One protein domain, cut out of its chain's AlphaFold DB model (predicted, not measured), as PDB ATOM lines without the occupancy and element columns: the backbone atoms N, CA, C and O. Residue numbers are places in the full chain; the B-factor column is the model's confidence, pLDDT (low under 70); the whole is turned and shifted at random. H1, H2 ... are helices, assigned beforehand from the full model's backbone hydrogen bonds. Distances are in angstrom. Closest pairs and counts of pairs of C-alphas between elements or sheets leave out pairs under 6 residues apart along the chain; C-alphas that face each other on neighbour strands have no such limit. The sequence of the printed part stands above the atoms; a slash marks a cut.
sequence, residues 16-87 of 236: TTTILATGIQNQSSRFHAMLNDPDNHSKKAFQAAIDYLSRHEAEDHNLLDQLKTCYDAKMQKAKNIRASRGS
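AT A GLANCE: This is residues 16 to 87 of the 236 residues of an uncharacterized protein of Coxiellaceae bacterium (UniProt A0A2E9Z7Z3). One long helix, H4, makes the longest axis, and its last residues, 76 to 87, stick out as a bare arm from a compact body. In the body H3 runs back beside the earlier part of H4 as a helical hairpin, H2 packs on that part too, and the short H1 packs on H3, away from H4. The printed part has 72 residues with four named helices, in the order H1, H2, H3, H4, no named strand, and the class all helix. With a radius of gyration of the C-alphas of 13.5 A it is only just compact, close to loose, and it spans 46 by 23 by 20 A.

IN THESE COORDINATES: H4, residues 61 to 87, is 38.4 A long, from C-alpha 61 at (41.406, 1.311, 10.143) to C-alpha 87 at (11.658, 14.852, -9.951). H3, residues 43 to 54, measures 16.4 A, and H2, residues 28 to 36, 12.4 A. H1, residues 16 to 19, measures 5.5 A and begins at C-alpha 16 at (28.869, 14.310, 20.347).

HOW THE PARTS SIT: H4 touches H3 with residues 64 to 74 alone, at a shallow tilt of 26 degrees, opposite ways; the closest C-alphas, of Ile 50 and Leu 64, are 6.2 A apart. H4 touches H2 with residues 63 to 70 alone, the same way, at a shallow tilt of 33 degrees, only just short of steep; the closest C-alphas, of Leu 35 and Leu 67, are 6.8 A apart. H2 and H3 are close but not clearly touching, with the C-alphas of Phe 31 and Ala 49 closest at 6.9 A. H1 touches H3, with the C-alphas of Thr 16 and Ala 45 closest at 6.3 A, and is apart from H2 and H4. In H2, H3 and H4 every O i to N i+4 pair is within hydrogen-bond range; H1 is too short for such a pair.

THE WHOLE: The C-alphas of Gly 23 and Ser 87, the two farthest apart, are 46.1 A from each other. The printed part has no cut, and its three links are short. Mean pLDDT of the printed part is 70.8, with residues 16 to 27, 57 to 60 and 78 to 87 under 70.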
ATOM      1  N   THR A  16      27.871  13.240  20.565       51.31
ATOM      2  CA  THR A  16      28.869  14.310  20.347       51.31
ATOM      3  C   THR A  16      29.517  14.754  21.656       51.31
ATOM      4  O   THR A  16      30.732  14.940  21.721       51.31
ATOM      5  N   THR A  17      28.720  14.843  22.720       50.66
ATOM      6  CA  THR A  17      29.186  15.226  24.057       50.66
ATOM      7  C   THR A  17      30.003  14.109  24.721       50.66
ATOM      8  O   THR A  17      30.983  14.379  25.413       50.66
ATOM      9  N   THR A  18      29.667  12.837  24.479       51.59
ATOM     10  CA  THR A  18      30.336  11.699  25.138       51.59
ATOM     11  C   THR A  18      31.600  11.224  24.410       51.59
ATOM     12  O   THR A  18      32.472  10.622  25.045       51.59
ATOM     13  N   ILE A  19      31.754  11.527  23.114       53.69
ATOM     14  CA  ILE A  19      33.010  11.317  22.365       53.69
ATOM     15  C   ILE A  19      34.143  12.178  22.955       53.69
ATOM     16  O   ILE A  19      35.283  11.728  23.031       53.69
ATOM     17  N   LEU A  20      33.827  13.372  23.471       51.44
ATOM     18  CA  LEU A  20      34.795  14.254  24.137       51.44
ATOM     19  C   LEU A  20      35.153  13.815  25.572       51.44
ATOM     20  O   LEU A  20      36.154  14.283  26.110       51.44
ATOM     21  N   ALA A  21      34.361  12.936  26.200       47.09
ATOM     22  CA  ALA A  21      34.422  12.691  27.646       47.09
ATOM     23  C   ALA A  21      34.949  11.306  28.074       47.09
ATOM     24  O   ALA A  21      35.212  11.108  29.258       47.09
ATOM     25  N   THR A  22      35.101  10.327  27.171       49.56
ATOM     26  CA  THR A  22      35.490   8.949  27.558       49.56
ATOM     27  C   THR A  22      36.532   8.330  26.623       49.56
ATOM     28  O   THR A  22      36.472   8.523  25.411       49.56
ATOM     29  N   GLY A  23      37.498   7.611  27.212       50.78
ATOM     30  CA  GLY A  23      38.680   7.055  26.541       50.78
ATOM     31  C   GLY A  23      38.397   6.040  25.424       50.78
ATOM     32  O   GLY A  23      37.320   5.448  25.353       50.78
ATOM     33  N   ILE A  24      39.415   5.844  24.581       54.03
ATOM     34  CA  ILE A  24      39.384   5.237  23.236       54.03
ATOM     35  C   ILE A  24      38.666   3.873  23.186       54.03
ATOM     36  O   ILE A  24      37.798   3.668  22.339       54.03
ATOM     37  N   GLN A  25      38.904   2.980  24.154       54.31
ATOM     38  CA  GLN A  25      38.314   1.629  24.167       54.31
ATOM     39  C   GLN A  25      36.786   1.590  24.380       54.31
ATOM     40  O   GLN A  25      36.136   0.631  23.970       54.31
ATOM     41  N   ASN A  26      36.181   2.630  24.970       61.53
ATOM     42  CA  ASN A  26      34.721   2.717  25.142       61.53
ATOM     43  C   ASN A  26      33.997   3.299  23.915       61.53
ATOM     44  O   ASN A  26      32.764   3.337  23.893       61.53
ATOM     45  N   GLN A  27      34.738   3.762  22.903       67.31
ATOM     46  CA  GLN A  27      34.165   4.404  21.720       67.31
ATOM     47  C   GLN A  27      33.985   3.425  20.550       67.31
ATOM     48  O   GLN A  27      32.992   3.538  19.834       67.31
ATOM     49  N   SER A  28      34.835   2.398  20.400       72.31
ATOM     50  CA  SER A  28      34.703   1.414  19.307       72.31
ATOM     51  C   SER A  28      33.381   0.637  19.348       72.31
ATOM     52  O   SER A  28      32.739   0.456  18.316       72.31
ATOM     53  N   SER A  29      32.899   0.241  20.532       74.25
ATOM     54  CA  SER A  29      31.595  -0.430  20.678       74.25
ATOM     55  C   SER A  29      30.421   0.465  20.267       74.25
ATOM     56  O   SER A  29      29.448  -0.007  19.676       74.25
ATOM     57  N   ARG A  30      30.529   1.774  20.517       75.56
ATOM     58  CA  ARG A  30      29.535   2.769  20.101       75.56
ATOM     59  C   ARG A  30      29.564   2.998  18.600       75.56
ATOM     60  O   ARG A  30      28.509   3.066  17.985       75.56
ATOM     61  N   PHE A  31      30.746   3.050  18.003       82.81
ATOM     62  CA  PHE A  31      30.902   3.132  16.555       82.81
ATOM     63  C   PHE A  31      30.360   1.885  15.845       82.81
ATOM     64  O   PHE A  31      29.668   2.011  14.838       82.81
ATOM     65  N   HIS A  32      30.558   0.690  16.407       81.88
ATOM     66  CA  HIS A  32      29.909  -0.523  15.904       81.88
ATOM     67  C   HIS A  32      28.384  -0.490  16.058       81.88
ATOM     68  O   HIS A  32      27.674  -0.886  15.137       81.88
ATOM     69  N   ALA A  33      27.858   0.027  17.173       80.06
ATOM     70  CA  ALA A  33      26.417   0.235  17.323       80.06
ATOM     71  C   ALA A  33      25.870   1.208  16.261       80.06
ATOM     72  O   ALA A  33      24.815   0.948  15.687       80.06
ATOM     73  N   MET A  34      26.632   2.256  15.921       80.62
ATOM     74  CA  MET A  34      26.272   3.187  14.850       80.62
ATOM     75  C   MET A  34      26.219   2.530  13.469       80.62
ATOM     76  O   MET A  34      25.378   2.898  12.654       80.62
ATOM     77  N   LEU A  35      27.096   1.559  13.201       83.75
ATOM     78  CA  LEU A  35      27.077   0.787  11.957       83.75
ATOM     79  C   LEU A  35      25.912  -0.208  11.893       83.75
ATOM     80  O   LEU A  35      25.388  -0.449  10.808       83.75
ATOM     81  N   ASN A  36      25.502  -0.764  13.035       83.56
ATOM     82  CA  ASN A  36      24.381  -1.703  13.113       83.56
ATOM     83  C   ASN A  36      23.022  -1.015  12.938       83.56
ATOM     84  O   ASN A  36      22.101  -1.626  12.399       83.56
ATOM     85  N   ASP A  37      22.897   0.238  13.377       80.19
ATOM     86  CA  ASP A  37      21.651   1.002  13.287       80.19
ATOM     87  C   ASP A  37      21.873   2.415  12.721       80.19
ATOM     88  O   ASP A  37      21.749   3.431  13.414       80.19
ATOM     89  N   PRO A  38      22.233   2.515  11.432       78.81
ATOM     90  CA  PRO A  38      22.685   3.767  10.857       78.81
ATOM     91  C   PRO A  38      21.574   4.804  10.734       78.81
ATOM     92  O   PRO A  38      21.885   5.992  10.680       78.81
ATOM     93  N   ASP A  39      20.296   4.416  10.676       78.62
ATOM     94  CA  ASP A  39      19.174   5.352  10.539       78.62
ATOM     95  C   ASP A  39      18.920   6.133  11.844       78.62
ATOM     96  O   ASP A  39      18.622   7.328  11.767       78.62
ATOM     97  N   ASN A  40      19.189   5.534  13.012       75.81
ATOM     98  CA  ASN A  40      19.018   6.151  14.334       75.81
ATOM     99  C   ASN A  40      20.114   7.149  14.740       75.81
ATOM    100  O   ASN A  40      19.987   7.827  15.760       75.81
ATOM    101  N   HIS A  41      21.174   7.294  13.942       73.94
ATOM    102  CA  HIS A  41      22.272   8.219  14.232       73.94
ATOM    103  C   HIS A  41      22.374   9.346  13.207       73.94
ATOM    104  O   HIS A  41      22.321   9.133  11.996       73.94
ATOM    105  N   SER A  42      22.551  10.585  13.666       74.88
ATOM    106  CA  SER A  42      22.623  11.748  12.776       74.88
ATOM    107  C   SER A  42      23.894  11.758  11.910       74.88
ATOM    108  O   SER A  42      24.926  11.190  12.262       74.88
ATOM    109  N   LYS A  43      23.858  12.481  10.783       76.69
ATOM    110  CA  LYS A  43      25.046  12.706   9.933       76.69
ATOM    111  C   LYS A  43      26.206  13.338  10.712       76.69
ATOM    112  O   LYS A  43      27.357  12.982  10.497       76.69
ATOM    113  N   LYS A  44      25.892  14.242  11.648       75.19
ATOM    114  CA  LYS A  44      26.879  14.894  12.519       75.19
ATOM    115  C   LYS A  44      27.555  13.897  13.463       75.19
ATOM    116  O   LYS A  44      28.752  14.016  13.691       75.19
ATOM    117  N   ALA A  45      26.819  12.902  13.961       74.25
ATOM    118  CA  ALA A  45      27.389  11.845  14.794       74.25
ATOM    119  C   ALA A  45      28.396  10.992  14.007       74.25
ATOM    120  O   ALA A  45      29.489  10.733  14.501       74.25
ATOM    121  N   PHE A  46      28.071  10.623  12.761       78.19
ATOM    122  CA  PHE A  46      29.007   9.919  11.877       78.19
ATOM    123  C   PHE A  46      30.252  10.755  11.557       78.19
ATOM    124  O   PHE A  46      31.359  10.234  11.641       78.19
ATOM    125  N   GLN A  47      30.093  12.051  11.265       79.88
ATOM    126  CA  GLN A  47      31.234  12.943  11.031       79.88
ATOM    127  C   GLN A  47      32.145  13.029  12.265       79.88
ATOM    128  O   GLN A  47      33.355  12.887  12.141       79.88
ATOM    129  N   ALA A  48      31.570  13.183  13.461       77.69
ATOM    130  CA  ALA A  48      32.335  13.221  14.705       77.69
ATOM    131  C   ALA A  48      33.074  11.898  14.986       77.69
ATOM    132  O   ALA A  48      34.211  11.922  15.449       77.69
ATOM    133  N   ALA A  49      32.456  10.751  14.681       77.31
ATOM    134  CA  ALA A  49      33.080   9.434  14.814       77.31
ATOM    135  C   ALA A  49      34.264   9.244  13.847       77.31
ATOM    136  O   ALA A  49      35.324   8.763  14.250       77.31
ATOM    137  N   ILE A  50      34.105   9.670  12.589       83.50
ATOM    138  CA  ILE A  50      35.167   9.644  11.572       83.50
ATOM    139  C   ILE A  50      36.317  10.570  11.980       83.50
ATOM    140  O   ILE A  50      37.474  10.152  11.956       83.50
ATOM    141  N   ASP A  51      36.013  11.798  12.404       82.06
ATOM    142  CA  ASP A  51      37.016  12.770  12.843       82.06
ATOM    143  C   ASP A  51      37.791  12.251  14.063       82.06
ATOM    144  O   ASP A  51      39.013  12.382  14.119       82.06
ATOM    145  N   TYR A  52      37.104  11.613  15.013       79.62
ATOM    146  CA  TYR A  52      37.720  11.008  16.191       79.62
ATOM    147  C   TYR A  52      38.692   9.879  15.821       79.62
ATOM    148  O   TYR A  52      39.860   9.924  16.203       79.62
ATOM    149  N   LEU A  53      38.248   8.901  15.025       78.56
ATOM    150  CA  LEU A  53      39.087   7.770  14.614       78.56
ATOM    151  C   LEU A  53      40.238   8.191  13.691       78.56
ATOM    152  O   LEU A  53      41.332   7.646  13.794       78.56
ATOM    153  N   SER A  54      40.030   9.194  12.833       80.44
ATOM    154  CA  SER A  54      41.084   9.723  11.955       80.44
ATOM    155  C   SER A  54      42.237  10.381  12.718       80.44
ATOM    156  O   SER A  54      43.360  10.397  12.233       80.44
ATOM    157  N   ARG A  55      41.976  10.905  13.924       78.25
ATOM    158  CA  ARG A  55      42.989  11.519  14.799       78.25
ATOM    159  C   ARG A  55      43.674  10.514  15.718       78.25
ATOM    160  O   ARG A  55      44.616  10.873  16.423       78.25
ATOM    161  N   HIS A  56      43.176   9.284  15.778       71.50
ATOM    162  CA  HIS A  56      43.649   8.237  16.679       71.50
ATOM    163  C   HIS A  56      44.161   7.040  15.873       71.50
ATOM    164  O   HIS A  56      43.835   5.906  16.199       71.50
ATOM    165  N   GLU A  57      44.969   7.338  14.840       54.88
ATOM    166  CA  GLU A  57      45.506   6.507  13.733       54.88
ATOM    167  C   GLU A  57      46.007   5.074  14.043       54.88
ATOM    168  O   GLU A  57      46.476   4.404  13.132       54.88
ATOM    169  N   ALA A  58      45.915   4.555  15.267       55.09
ATOM    170  CA  ALA A  58      46.541   3.301  15.671       55.09
ATOM    171  C   ALA A  58      45.607   2.093  15.887       55.09
ATOM    172  O   ALA A  58      46.128   0.981  15.887       55.09
ATOM    173  N   GLU A  59      44.288   2.237  16.082       58.56
ATOM    174  CA  GLU A  59      43.516   1.099  16.637       58.56
ATOM    175  C   GLU A  59      42.510   0.409  15.709       58.56
ATOM    176  O   GLU A  59      42.254  -0.768  15.937       58.56
ATOM    177  N   ASP A  60      41.976   1.030  14.644       66.75
ATOM    178  CA  ASP A  60      40.946   0.330  13.850       66.75
ATOM    179  C   ASP A  60      40.651   0.958  12.470       66.75
ATOM    180  O   ASP A  60      39.593   1.543  12.213       66.75
ATOM    181  N   HIS A  61      41.593   0.830  11.526       73.56
ATOM    182  CA  HIS A  61      41.406   1.311  10.143       73.56
ATOM    183  C   HIS A  61      40.158   0.721   9.464       73.56
ATOM    184  O   HIS A  61      39.474   1.412   8.714       73.56
ATOM    185  N   ASN A  62      39.818  -0.531   9.779       82.00
ATOM    186  CA  ASN A  62      38.632  -1.193   9.242       82.00
ATOM    187  C   ASN A  62      37.334  -0.512   9.713       82.00
ATOM    188  O   ASN A  62      36.425  -0.277   8.920       82.00
ATOM    189  N   LEU A  63      37.258  -0.134  10.991       82.06
ATOM    190  CA  LEU A  63      36.099   0.566  11.547       82.06
ATOM    191  C   LEU A  63      35.935   1.963  10.936       82.06
ATOM    192  O   LEU A  63      34.819   2.381  10.627       82.06
ATOM    193  N   LEU A  64      37.047   2.671  10.721       83.88
ATOM    194  CA  LEU A  64      37.051   3.976  10.062       83.88
ATOM    195  C   LEU A  64      36.503   3.884   8.629       83.88
ATOM    196  O   LEU A  64      35.663   4.700   8.241       83.88
ATOM    197  N   ASP A  65      36.939   2.892   7.856       85.56
ATOM    198  CA  ASP A  65      36.481   2.699   6.478       85.56
ATOM    199  C   ASP A  65      35.007   2.275   6.413       85.56
ATOM    200  O   ASP A  65      34.253   2.758   5.561       85.56
ATOM    201  N   GLN A  66      34.551   1.449   7.360       84.94
ATOM    202  CA  GLN A  66      33.135   1.092   7.495       84.94
ATOM    203  C   GLN A  66      32.268   2.315   7.826       84.94
ATOM    204  O   GLN A  66      31.216   2.508   7.212       84.94
ATOM    205  N   LEU A  67      32.717   3.182   8.740       85.25
ATOM    206  CA  LEU A  67      32.009   4.418   9.088       85.25
ATOM    207  C   LEU A  67      31.949   5.406   7.922       85.25
ATOM    208  O   LEU A  67      30.885   5.975   7.679       85.25
ATOM    209  N   LYS A  68      33.045   5.577   7.170       85.38
ATOM    210  CA  LYS A  68      33.065   6.407   5.953       85.38
ATOM    211  C   LYS A  68      32.096   5.881   4.899       85.38
ATOM    212  O   LYS A  68      31.264   6.634   4.404       85.38
ATOM    213  N   THR A  69      32.137   4.578   4.625       88.44
ATOM    214  CA  THR A  69      31.243   3.938   3.648       88.44
ATOM    215  C   THR A  69      29.773   4.109   4.040       88.44
ATOM    216  O   THR A  69      28.929   4.444   3.208       88.44
ATOM    217  N   CYS A  70      29.458   3.926   5.325       85.25
ATOM    218  CA  CYS A  70      28.109   4.115   5.848       85.25
ATOM    219  C   CYS A  70      27.653   5.582   5.746       85.25
ATOM    220  O   CYS A  70      26.528   5.867   5.323       85.25
ATOM    221  N   TYR A  71      28.542   6.523   6.066       85.94
ATOM    222  CA  TYR A  71      28.289   7.953   5.933       85.94
ATOM    223  C   TYR A  71      28.014   8.359   4.479       85.94
ATOM    224  O   TYR A  71      27.020   9.041   4.210       85.94
ATOM    225  N   ASP A  72      28.818   7.876   3.532       80.31
ATOM    226  CA  ASP A  72      28.641   8.138   2.103       80.31
ATOM    227  C   ASP A  72      27.323   7.563   1.584       80.31
ATOM    228  O   ASP A  72      26.569   8.258   0.897       80.31
ATOM    229  N   ALA A  73      26.973   6.334   1.977       80.62
ATOM    230  CA  ALA A  73      25.684   5.731   1.649       80.62
ATOM    231  C   ALA A  73      24.512   6.557   2.208       80.62
ATOM    232  O   ALA A  73      23.519   6.794   1.511       80.62
ATOM    233  N   LYS A  74      24.634   7.071   3.438       81.44
ATOM    234  CA  LYS A  74      23.624   7.934   4.066       81.44
ATOM    235  C   LYS A  74      23.499   9.285   3.361       81.44
ATOM    236  O   LYS A  74      22.390   9.800   3.179       81.44
ATOM    237  N   MET A  75      24.612   9.854   2.910       80.00
ATOM    238  CA  MET A  75      24.624  11.067   2.096       80.00
ATOM    239  C   MET A  75      24.019  10.824   0.715       80.00
ATOM    240  O   MET A  75      23.219  11.642   0.258       80.00
ATOM    241  N   GLN A  76      24.309   9.688   0.084       73.56
ATOM    242  CA  GLN A  76      23.746   9.313  -1.208       73.56
ATOM    243  C   GLN A  76      22.240   9.038  -1.124       73.56
ATOM    244  O   GLN A  76      21.494   9.516  -1.973       73.56
ATOM    245  N   LYS A  77      21.755   8.369  -0.069       72.19
ATOM    246  CA  LYS A  77      20.315   8.203   0.214       72.19
ATOM    247  C   LYS A  77      19.627   9.565   0.324       72.19
ATOM    248  O   LYS A  77      18.604   9.791  -0.315       72.19
ATOM    249  N   ALA A  78      20.227  10.513   1.046       69.62
ATOM    250  CA  ALA A  78      19.701  11.875   1.145       69.62
ATOM    251  C   ALA A  78      19.719  12.626  -0.201       69.62
ATOM    252  O   ALA A  78      18.759  13.331  -0.515       69.62
ATOM    253  N   LYS A  79      20.773  12.456  -1.013       68.94
ATOM    254  CA  LYS A  79      20.850  13.010  -2.375       68.94
ATOM    255  C   LYS A  79      19.768  12.422  -3.278       68.94
ATOM    256  O   LYS A  79      19.088  13.181  -3.955       68.94
ATOM    257  N   ASN A  80      19.556  11.110  -3.239       63.41
ATOM    258  CA  ASN A  80      18.539  10.426  -4.036       63.41
ATOM    259  C   ASN A  80      17.121  10.852  -3.631       63.41
ATOM    260  O   ASN A  80      16.301  11.112  -4.503       63.41
ATOM    261  N   ILE A  81      16.845  11.009  -2.330       62.94
ATOM    262  CA  ILE A  81      15.561  11.540  -1.833       62.94
ATOM    263  C   ILE A  81      15.358  12.998  -2.276       62.94
ATOM    264  O   ILE A  81      14.253  13.405  -2.634       62.94
ATOM    265  N   ARG A  82      16.419  13.812  -2.275       56.59
ATOM    266  CA  ARG A  82      16.360  15.191  -2.781       56.59
ATOM    267  C   ARG A  82      16.115  15.216  -4.293       56.59
ATOM    268  O   ARG A  82      15.281  15.988  -4.753       56.59
ATOM    269  N   ALA A  83      16.781  14.343  -5.048       54.47
ATOM    270  CA  ALA A  83      16.591  14.194  -6.486       54.47
ATOM    271  C   ALA A  83      15.172  13.711  -6.828       54.47
ATOM    272  O   ALA A  83      14.554  14.253  -7.737       54.47
ATOM    273  N   SER A  84      14.608  12.771  -6.062       50.69
ATOM    274  CA  SER A  84      13.231  12.304  -6.262       50.69
ATOM    275  C   SER A  84      12.193  13.369  -5.890       50.69
ATOM    276  O   SER A  84      11.166  13.470  -6.552       50.69
ATOM    277  N   ARG A  85      12.471  14.220  -4.891       47.97
ATOM    278  CA  ARG A  85      11.644  15.399  -4.575       47.97
ATOM    279  C   ARG A  85      11.721  16.485  -5.656       47.97
ATOM    280  O   ARG A  85      10.711  17.120  -5.936       47.97
ATOM    281  N   GLY A  86      12.874  16.656  -6.305       41.56
ATOM    282  CA  GLY A  86      13.029  17.507  -7.496       41.56
ATOM    283  C   GLY A  86      12.461  16.897  -8.788       41.56
ATOM    284  O   GLY A  86      12.286  17.598  -9.779       41.56
ATOM    285  N   SER A  87      12.132  15.602  -8.782       40.44
ATOM    286  CA  SER A  87      11.658  14.852  -9.951       40.44
ATOM    287  C   SER A  87      10.145  14.946 -10.191       40.44
ATOM    288  O   SER A  87       9.654  14.324 -11.131       40.44
TER     289      SER A  87